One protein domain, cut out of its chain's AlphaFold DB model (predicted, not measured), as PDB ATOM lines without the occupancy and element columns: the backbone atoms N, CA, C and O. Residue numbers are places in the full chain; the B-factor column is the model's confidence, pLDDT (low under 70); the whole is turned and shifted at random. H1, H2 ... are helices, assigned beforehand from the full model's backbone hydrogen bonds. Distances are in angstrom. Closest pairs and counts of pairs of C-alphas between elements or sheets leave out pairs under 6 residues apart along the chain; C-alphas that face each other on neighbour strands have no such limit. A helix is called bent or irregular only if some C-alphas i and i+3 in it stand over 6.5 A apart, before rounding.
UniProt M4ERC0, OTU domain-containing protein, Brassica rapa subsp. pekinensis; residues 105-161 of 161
ATOM      1  N   GLU A 105     144.510 187.849  86.661       92.50
ATOM      2  CA  GLU A 105     145.073 189.153  87.001       92.50
ATOM      3  C   GLU A 105     146.275 188.996  87.944       92.50
ATOM      4  O   GLU A 105     146.179 188.358  88.996       92.50
ATOM      5  N   GLY A 106     147.404 189.606  87.576       92.38
ATOM      6  CA  GLY A 106     148.648 189.618  88.353       92.38
ATOM      7  C   GLY A 106     148.605 190.561  89.559       92.38
ATOM      8  O   GLY A 106     149.523 191.354  89.756       92.38
ATOM      9  N   ASP A 107     147.525 190.525  90.340       95.00
ATOM     10  CA  ASP A 107     147.319 191.361  91.523       95.00
ATOM     11  C   ASP A 107     147.581 190.592  92.836       95.00
ATOM     12  O   ASP A 107     147.887 189.400  92.863       95.00
ATOM     13  N   GLY A 108     147.424 191.269  93.979       93.88
ATOM     14  CA  GLY A 108     147.536 190.640  95.304       93.88
ATOM     15  C   GLY A 108     146.390 189.675  95.660       93.88
ATOM     16  O   GLY A 108     146.345 189.162  96.782       93.88
ATOM     17  N   ASN A 109     145.434 189.452  94.754       95.88
ATOM     18  CA  ASN A 109     144.288 188.566  94.935       95.88
ATOM     19  C   ASN A 109     144.332 187.342  94.015       95.88
ATOM     20  O   ASN A 109     143.462 186.482  94.166       95.88
ATOM     21  N   CYS A 110     145.326 187.230  93.129       96.62
ATOM     22  CA  CYS A 110     145.444 186.192  92.105       96.62
ATOM     23  C   CYS A 110     145.175 184.774  92.635       96.62
ATOM     24  O   CYS A 110     144.402 184.029  92.040       96.62
ATOM     25  N   GLN A 111     145.691 184.428  93.820       96.00
ATOM     26  CA  GLN A 111     145.451 183.127  94.452       96.00
ATOM     27  C   GLN A 111     143.966 182.887  94.781       96.00
ATOM     28  O   GLN A 111     143.446 181.793  94.580       96.00
ATOM     29  N   PHE A 112     143.263 183.903  95.284       97.12
ATOM     30  CA  PHE A 112     141.834 183.811  95.597       97.12
ATOM     31  C   PHE A 112     140.980 183.842  94.332       97.12
ATOM     32  O   PHE A 112     139.950 183.174  94.296       97.12
ATOM     33  N   ARG A 113     141.411 184.587  93.308       97.25
ATOM     34  CA  ARG A 113     140.767 184.613  91.992       97.25
ATOM     35  C   ARG A 113     140.864 183.246  91.314       97.25
ATOM     36  O   ARG A 113     139.847 182.743  90.859       97.25
ATOM     37  N   ALA A 114     142.035 182.608  91.335       96.00
ATOM     38  CA  ALA A 114     142.226 181.260  90.797       96.00
ATOM     39  C   ALA A 114     141.340 180.229  91.516       96.00
ATOM     40  O   ALA A 114     140.686 179.410  90.880       96.00
ATOM     41  N   LEU A 115     141.251 180.296  92.850       95.62
ATOM     42  CA  LEU A 115     140.339 179.432  93.607       95.62
ATOM     43  C   LEU A 115     138.862 179.712  93.293       95.62
ATOM     44  O   LEU A 115     138.073 178.775  93.229       95.62
ATOM     45  N   ALA A 116     138.484 180.978  93.114       96.06
ATOM     46  CA  ALA A 116     137.120 181.357  92.762       96.06
ATOM     47  C   ALA A 116     136.732 180.857  91.368       96.06
ATOM     48  O   ALA A 116     135.652 180.303  91.213       96.06
ATOM     49  N   ASP A 117     137.628 180.950  90.387       93.81
ATOM     50  CA  ASP A 117     137.423 180.344  89.072       93.81
ATOM     51  C   ASP A 117     137.225 178.820  89.168       93.81
ATOM     52  O   ASP A 117     136.256 178.273  88.646       93.81
ATOM     53  N   GLN A 118     138.074 178.120  89.919       91.75
ATOM     54  CA  GLN A 118     137.982 176.661  90.025       91.75
ATOM     55  C   GLN A 118     136.751 176.160  90.798       91.75
ATOM     56  O   GLN A 118     136.341 175.019  90.597       91.75
ATOM     57  N   LEU A 119     136.179 176.977  91.689       91.19
ATOM     58  CA  LEU A 119     134.998 176.623  92.488       91.19
ATOM     59  C   LEU A 119     133.683 177.142  91.896       91.19
ATOM     60  O   LEU A 119     132.650 176.507  92.080       91.19
ATOM     61  N   PHE A 120     133.719 178.306  91.248       89.81
ATOM     62  CA  PHE A 120     132.532 179.057  90.834       89.81
ATOM     63  C   PHE A 120     132.522 179.428  89.351       89.81
ATOM     64  O   PHE A 120     131.603 180.115  88.916       89.81
ATOM     65  N   ARG A 121     133.551 179.038  88.584       89.38
ATOM     66  CA  ARG A 121     133.760 179.455  87.182       89.38
ATOM     67  C   ARG A 121     133.734 180.969  86.996       89.38
ATOM     68  O   ARG A 121     133.392 181.476  85.933       89.38
ATOM     69  N   ASN A 122     134.061 181.695  88.062       90.88
ATOM     70  CA  ASN A 122     134.021 183.140  88.072       90.88
ATOM     71  C   ASN A 122     135.061 183.696  89.068       90.88
ATOM     72  O   ASN A 122     134.879 183.589  90.288       90.88
ATOM     73  N   PRO A 123     136.141 184.326  88.571       94.56
ATOM     74  CA  PRO A 123     137.211 184.857  89.408       94.56
ATOM     75  C   PRO A 123     136.792 186.060  90.263       94.56
ATOM     76  O   PRO A 123     137.487 186.387  91.230       94.56
ATOM     77  N   ASP A 124     135.664 186.712  89.973       95.44
ATOM     78  CA  ASP A 124     135.182 187.878  90.725       95.44
ATOM     79  C   ASP A 124     134.630 187.504  92.107       95.44
ATOM     80  O   ASP A 124     134.605 188.330  93.025       95.44
ATOM     81  N   TYR A 125     134.337 186.221  92.333       96.50
ATOM     82  CA  TYR A 125     133.990 185.691  93.655       96.50
ATOM     83  C   TYR A 125     135.192 185.586  94.617       96.50
ATOM     84  O   TYR A 125     135.047 185.112  95.748       96.50
ATOM     85  N   HIS A 126     136.380 186.077  94.242       96.88
ATOM     86  CA  HIS A 126     137.594 186.015  95.068       96.88
ATOM     87  C   HIS A 126     137.419 186.592  96.487       96.88
ATOM     88  O   HIS A 126     138.013 186.083  97.443       96.88
ATOM     89  N   LYS A 127     136.576 187.620  96.668       96.56
ATOM     90  CA  LYS A 127     136.259 188.190  97.993       96.56
ATOM     91  C   LYS A 127     135.495 187.201  98.876       96.56
ATOM     92  O   LYS A 127     135.811 187.078 100.063       96.56
ATOM     93  N   HIS A 128     134.531 186.472  98.305       96.25
ATOM     94  CA  HIS A 128     133.771 185.435  99.010       96.25
ATOM     95  C   HIS A 128     134.699 184.285  99.410       96.25
ATOM     96  O   HIS A 128     134.752 183.908 100.586       96.25
ATOM     97  N   VAL A 129     135.537 183.814  98.481       97.31
ATOM     98  CA  VAL A 129     136.552 182.784  98.755       97.31
ATOM     99  C   VAL A 129     137.495 183.216  99.883       97.31
ATOM    100  O   VAL A 129     137.656 182.487 100.867       97.31
ATOM    101  N   ARG A 130     138.061 184.432  99.818       97.56
ATOM    102  CA  ARG A 130     138.935 184.971 100.877       97.56
ATOM    103  C   ARG A 130     138.223 185.014 102.231       97.56
ATOM    104  O   ARG A 130     138.799 184.592 103.236       97.56
ATOM    105  N   LYS A 131     136.965 185.474 102.284       97.44
ATOM    106  CA  LYS A 131     136.152 185.519 103.517       97.44
ATOM    107  C   LYS A 131     136.030 184.129 104.156       97.44
ATOM    108  O   LYS A 131     136.268 183.998 105.362       97.44
ATOM    109  N   HIS A 132     135.713 183.099 103.371       97.56
ATOM    110  CA  HIS A 132     135.583 181.726 103.869       97.56
ATOM    111  C   HIS A 132     136.919 181.129 104.318       97.56
ATOM    112  O   HIS A 132     136.982 180.534 105.398       97.56
ATOM    113  N   ILE A 133     138.001 181.366 103.573       97.06
ATOM    114  CA  ILE A 133     139.349 180.931 103.962       97.06
ATOM    115  C   ILE A 133     139.750 181.559 105.300       97.06
ATOM    116  O   ILE A 133     140.161 180.856 106.220       97.06
ATOM    117  N   VAL A 134     139.560 182.870 105.480       97.44
ATOM    118  CA  VAL A 134     139.891 183.545 106.747       97.44
ATOM    119  C   VAL A 134     139.033 183.028 107.908       97.44
ATOM    120  O   VAL A 134     139.538 182.887 109.027       97.44
ATOM    121  N   LYS A 135     137.750 182.716 107.674       97.94
ATOM    122  CA  LYS A 135     136.871 182.086 108.679       97.94
ATOM    123  C   LYS A 135     137.417 180.716 109.099       97.94
ATOM    124  O   LYS A 135     137.523 180.445 110.295       97.94
ATOM    125  N   GLN A 136     137.827 179.894 108.135       97.62
ATOM    126  CA  GLN A 136     138.431 178.581 108.366       97.62
ATOM    127  C   GLN A 136     139.758 178.680 109.133       97.62
ATOM    128  O   GLN A 136     139.923 178.002 110.149       97.62
ATOM    129  N   LEU A 137     140.658 179.578 108.718       97.56
ATOM    130  CA  LEU A 137     141.939 179.830 109.386       97.56
ATOM    131  C   LEU A 137     141.750 180.210 110.861       97.56
ATOM    132  O   LEU A 137     142.505 179.767 111.727       97.56
ATOM    133  N   LYS A 138     140.730 181.014 111.178       97.25
ATOM    134  CA  LYS A 138     140.407 181.369 112.569       97.25
ATOM    135  C   LYS A 138     139.840 180.185 113.351       97.25
ATOM    136  O   LYS A 138     140.233 179.986 114.497       97.25
ATOM    137  N   ARG A 139     138.941 179.409 112.738       98.12
ATOM    138  CA  ARG A 139     138.265 178.267 113.371       98.12
ATOM    139  C   ARG A 139     139.226 177.123 113.693       98.12
ATOM    140  O   ARG A 139     139.135 176.545 114.769       98.12
ATOM    141  N   GLN A 140     140.151 176.807 112.789       97.50
ATOM    142  CA  GLN A 140     141.072 175.674 112.922       97.50
ATOM    143  C   GLN A 140     142.526 176.119 113.126       97.50
ATOM    144  O   GLN A 140     143.446 175.574 112.527       97.50
ATOM    145  N   ARG A 141     142.757 177.099 114.011       97.25
ATOM    146  CA  ARG A 141     144.098 177.646 114.299       97.25
ATOM    147  C   ARG A 141     145.177 176.574 114.496       97.25
ATOM    148  O   ARG A 141     146.252 176.705 113.926       97.25
ATOM    149  N   LYS A 142     144.888 175.527 115.280       97.50
ATOM    150  CA  LYS A 142     145.859 174.467 115.616       97.50
ATOM    151  C   LYS A 142     146.430 173.761 114.381       97.50
ATOM    152  O   LYS A 142     147.577 173.346 114.420       97.50
ATOM    153  N   LEU A 143     145.646 173.651 113.305       97.75
ATOM    154  CA  LEU A 143     146.066 172.994 112.067       97.75
ATOM    155  C   LEU A 143     147.045 173.856 111.259       97.75
ATOM    156  O   LEU A 143     147.895 173.324 110.560       97.75
ATOM    157  N   TYR A 144     146.926 175.183 111.349       97.75
ATOM    158  CA  TYR A 144     147.619 176.102 110.443       97.75
ATOM    159  C   TYR A 144     148.753 176.891 111.099       97.75
ATOM    160  O   TYR A 144     149.648 177.361 110.405       97.75
ATOM    161  N   GLU A 145     148.727 177.071 112.422       97.31
ATOM    162  CA  GLU A 145     149.665 177.958 113.120       97.31
ATOM    163  C   GLU A 145     151.136 177.568 112.925       97.31
ATOM    164  O   GLU A 145     151.967 178.458 112.775       97.31
ATOM    165  N   GLY A 146     151.448 176.270 112.838       97.69
ATOM    166  CA  GLY A 146     152.816 175.783 112.623       97.69
ATOM    167  C   GLY A 146     153.439 176.181 111.279       97.69
ATOM    168  O   GLY A 146     154.659 176.197 111.162       97.69
ATOM    169  N   TYR A 147     152.627 176.553 110.283       96.81
ATOM    170  CA  TYR A 147     153.101 176.997 108.967       96.81
ATOM    171  C   TYR A 147     153.346 178.510 108.892       96.81
ATOM    172  O   TYR A 147     153.815 179.013 107.873       96.81
ATOM    173  N   VAL A 148     152.990 179.265 109.935       96.88
ATOM    174  CA  VAL A 148     153.033 180.729 109.912       96.88
ATOM    175  C   VAL A 148     154.242 181.219 110.719       96.88
ATOM    176  O   VAL A 148     154.221 181.139 111.945       96.88
ATOM    177  N   PRO A 149     155.264 181.829 110.087       95.62
ATOM    178  CA  PRO A 149     156.494 182.266 110.766       95.62
ATOM    179  C   PRO A 149     156.317 183.548 111.608       95.62
ATOM    180  O   PRO A 149     157.279 184.212 111.980       95.62
ATOM    181  N   MET A 150     155.076 183.949 111.892       96.25
ATOM    182  CA  MET A 150     154.738 185.147 112.660       96.25
ATOM    183  C   MET A 150     153.562 184.883 113.598       96.25
ATOM    184  O   MET A 150     152.854 183.890 113.470       96.25
ATOM    185  N   LYS A 151     153.282 185.820 114.515       97.56
ATOM    186  CA  LYS A 151     152.127 185.705 115.422       97.56
ATOM    187  C   LYS A 151     150.838 185.472 114.623       97.56
ATOM    188  O   LYS A 151     150.403 186.354 113.880       97.56
ATOM    189  N   TYR A 152     150.177 184.337 114.843       97.69
ATOM    190  CA  TYR A 152     149.031 183.890 114.040       97.69
ATOM    191  C   TYR A 152     147.875 184.907 113.973       97.69
ATOM    192  O   TYR A 152     147.244 185.122 112.935       97.69
ATOM    193  N   ARG A 153     147.634 185.634 115.074       96.19
ATOM    194  CA  ARG A 153     146.645 186.727 115.123       96.19
ATOM    195  C   ARG A 153     146.980 187.878 114.165       96.19
ATOM    196  O   ARG A 153     146.078 188.500 113.614       96.19
ATOM    197  N   HIS A 154     148.264 188.189 113.975       97.06
ATOM    198  CA  HIS A 154     148.695 189.191 113.001       97.06
ATOM    199  C   HIS A 154     148.422 188.681 111.584       97.06
ATOM    200  O   HIS A 154     147.788 189.384 110.798       97.06
ATOM    201  N   TYR A 155     148.849 187.454 111.288       96.81
ATOM    202  CA  TYR A 155     148.674 186.822 109.982       96.81
ATOM    203  C   TYR A 155     147.206 186.797 109.534       96.81
ATOM    204  O   TYR A 155     146.874 187.334 108.481       96.81
ATOM    205  N   THR A 156     146.297 186.299 110.377       96.12
ATOM    206  CA  THR A 156     144.855 186.244 110.058       96.12
ATOM    207  C   THR A 156     144.215 187.623 109.849       96.12
ATOM    208  O   THR A 156     143.245 187.743 109.103       96.12
ATOM    209  N   ARG A 157     144.745 188.684 110.475       96.00
ATOM    210  CA  ARG A 157     144.311 190.071 110.224       96.00
ATOM    211  C   ARG A 157     144.845 190.610 108.900       96.00
ATOM    212  O   ARG A 157     144.117 191.332 108.228       96.00
ATOM    213  N   LYS A 158     146.084 190.268 108.530       94.69
ATOM    214  CA  LYS A 158     146.645 190.589 107.209       94.69
ATOM    215  C   LYS A 158     145.862 189.889 106.098       94.69
ATOM    216  O   LYS A 158     145.470 190.566 105.168       94.69
ATOM    217  N   MET A 159     145.534 188.607 106.267       94.19
ATOM    218  CA  MET A 159     144.759 187.823 105.293       94.19
ATOM    219  C   MET A 159     143.320 188.310 105.063       94.19
ATOM    220  O   MET A 159     142.683 187.892 104.103       94.19
ATOM    221  N   LYS A 160     142.775 189.156 105.949       92.00
ATOM    222  CA  LYS A 160     141.449 189.767 105.759       92.00
ATOM    223  C   LYS A 160     141.488 190.959 104.793       92.00
ATOM    224  O   LYS A 160     140.450 191.271 104.218       92.00
ATOM    225  N   LYS A 161     142.627 191.654 104.707       83.56
ATOM    226  CA  LYS A 161     142.819 192.759 103.758       83.56
ATOM    227  C   LYS A 161     142.786 192.196 102.356       83.56
ATOM    228  O   LYS A 161     142.215 192.846 101.467       83.56
TER     229      LYS A 161
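This is residues 105 to 161 of the 161 residues of the protein "OTU domain-containing protein" of Brassica rapa subsp. pekinensis (UniProt M4ERC0). One long helix, H2, makes the backbone of an open bracket, with H1 crossing it at one end and H3 turning off at the other, where H4 folds back toward the end that holds H1. The space between H1 and H4 is open. The printed part has 57 residues, with four named helices in the order H1, H2, H3, H4 and no named strand; the class is all helix. It is only just compact, close to loose, with a radius of gyration of the C-alphas of 12.1 A and an elongated outline of 32 by 21 by 16 A.

H2, residues 123 to 139, has a kink of 26 degrees near residue 130. H1, residues 110 to 120, touches H2 at residues 123 to 130 alone, about perpendicular at 81 degrees; the closest C-alphas, of Arg 113 and Pro 123, are 4.4 A apart. H4, residues 152 to 158, only just touches H2, with 3 pairs of C-alphas within 8 A, at residues 134 to 138 of H2 alone. Their closest C-alphas, of Val 134 and Thr 156, are 6.5 A apart, and they run opposite ways at a shallow tilt of 20 degrees. H3, residues 141 to 147, is close to but not clearly touching H2, with the closest C-alphas, of Leu 137 and Tyr 144, 6.9 A apart. H1 is apart from H3 and H4. Every O i to N i+4 pair is within hydrogen-bond range in H1 and H4, against 11 of 13 in H2 and 1 of 3 in H3, where 2 of 4 O i to N i+3 pairs are.

H2 is 24.9 A long and irregular, with C-alphas 124 and 127 7.4 A apart. H3 is irregular too, with C-alphas 143 and 146 7.3 A apart. H1 is 14.8 A long and begins at C-alpha 110 (145.444, 186.192, 92.105); H3 is 10.5 A and H4 9.9 A, ending at C-alpha 158 (146.645, 190.589, 107.209).

The two C-alphas farthest apart, of Arg 121 and Lys 151, are 34.3 A apart. The three links are tight, and the printed part has no cut. No printed residue is under 70 in pLDDT.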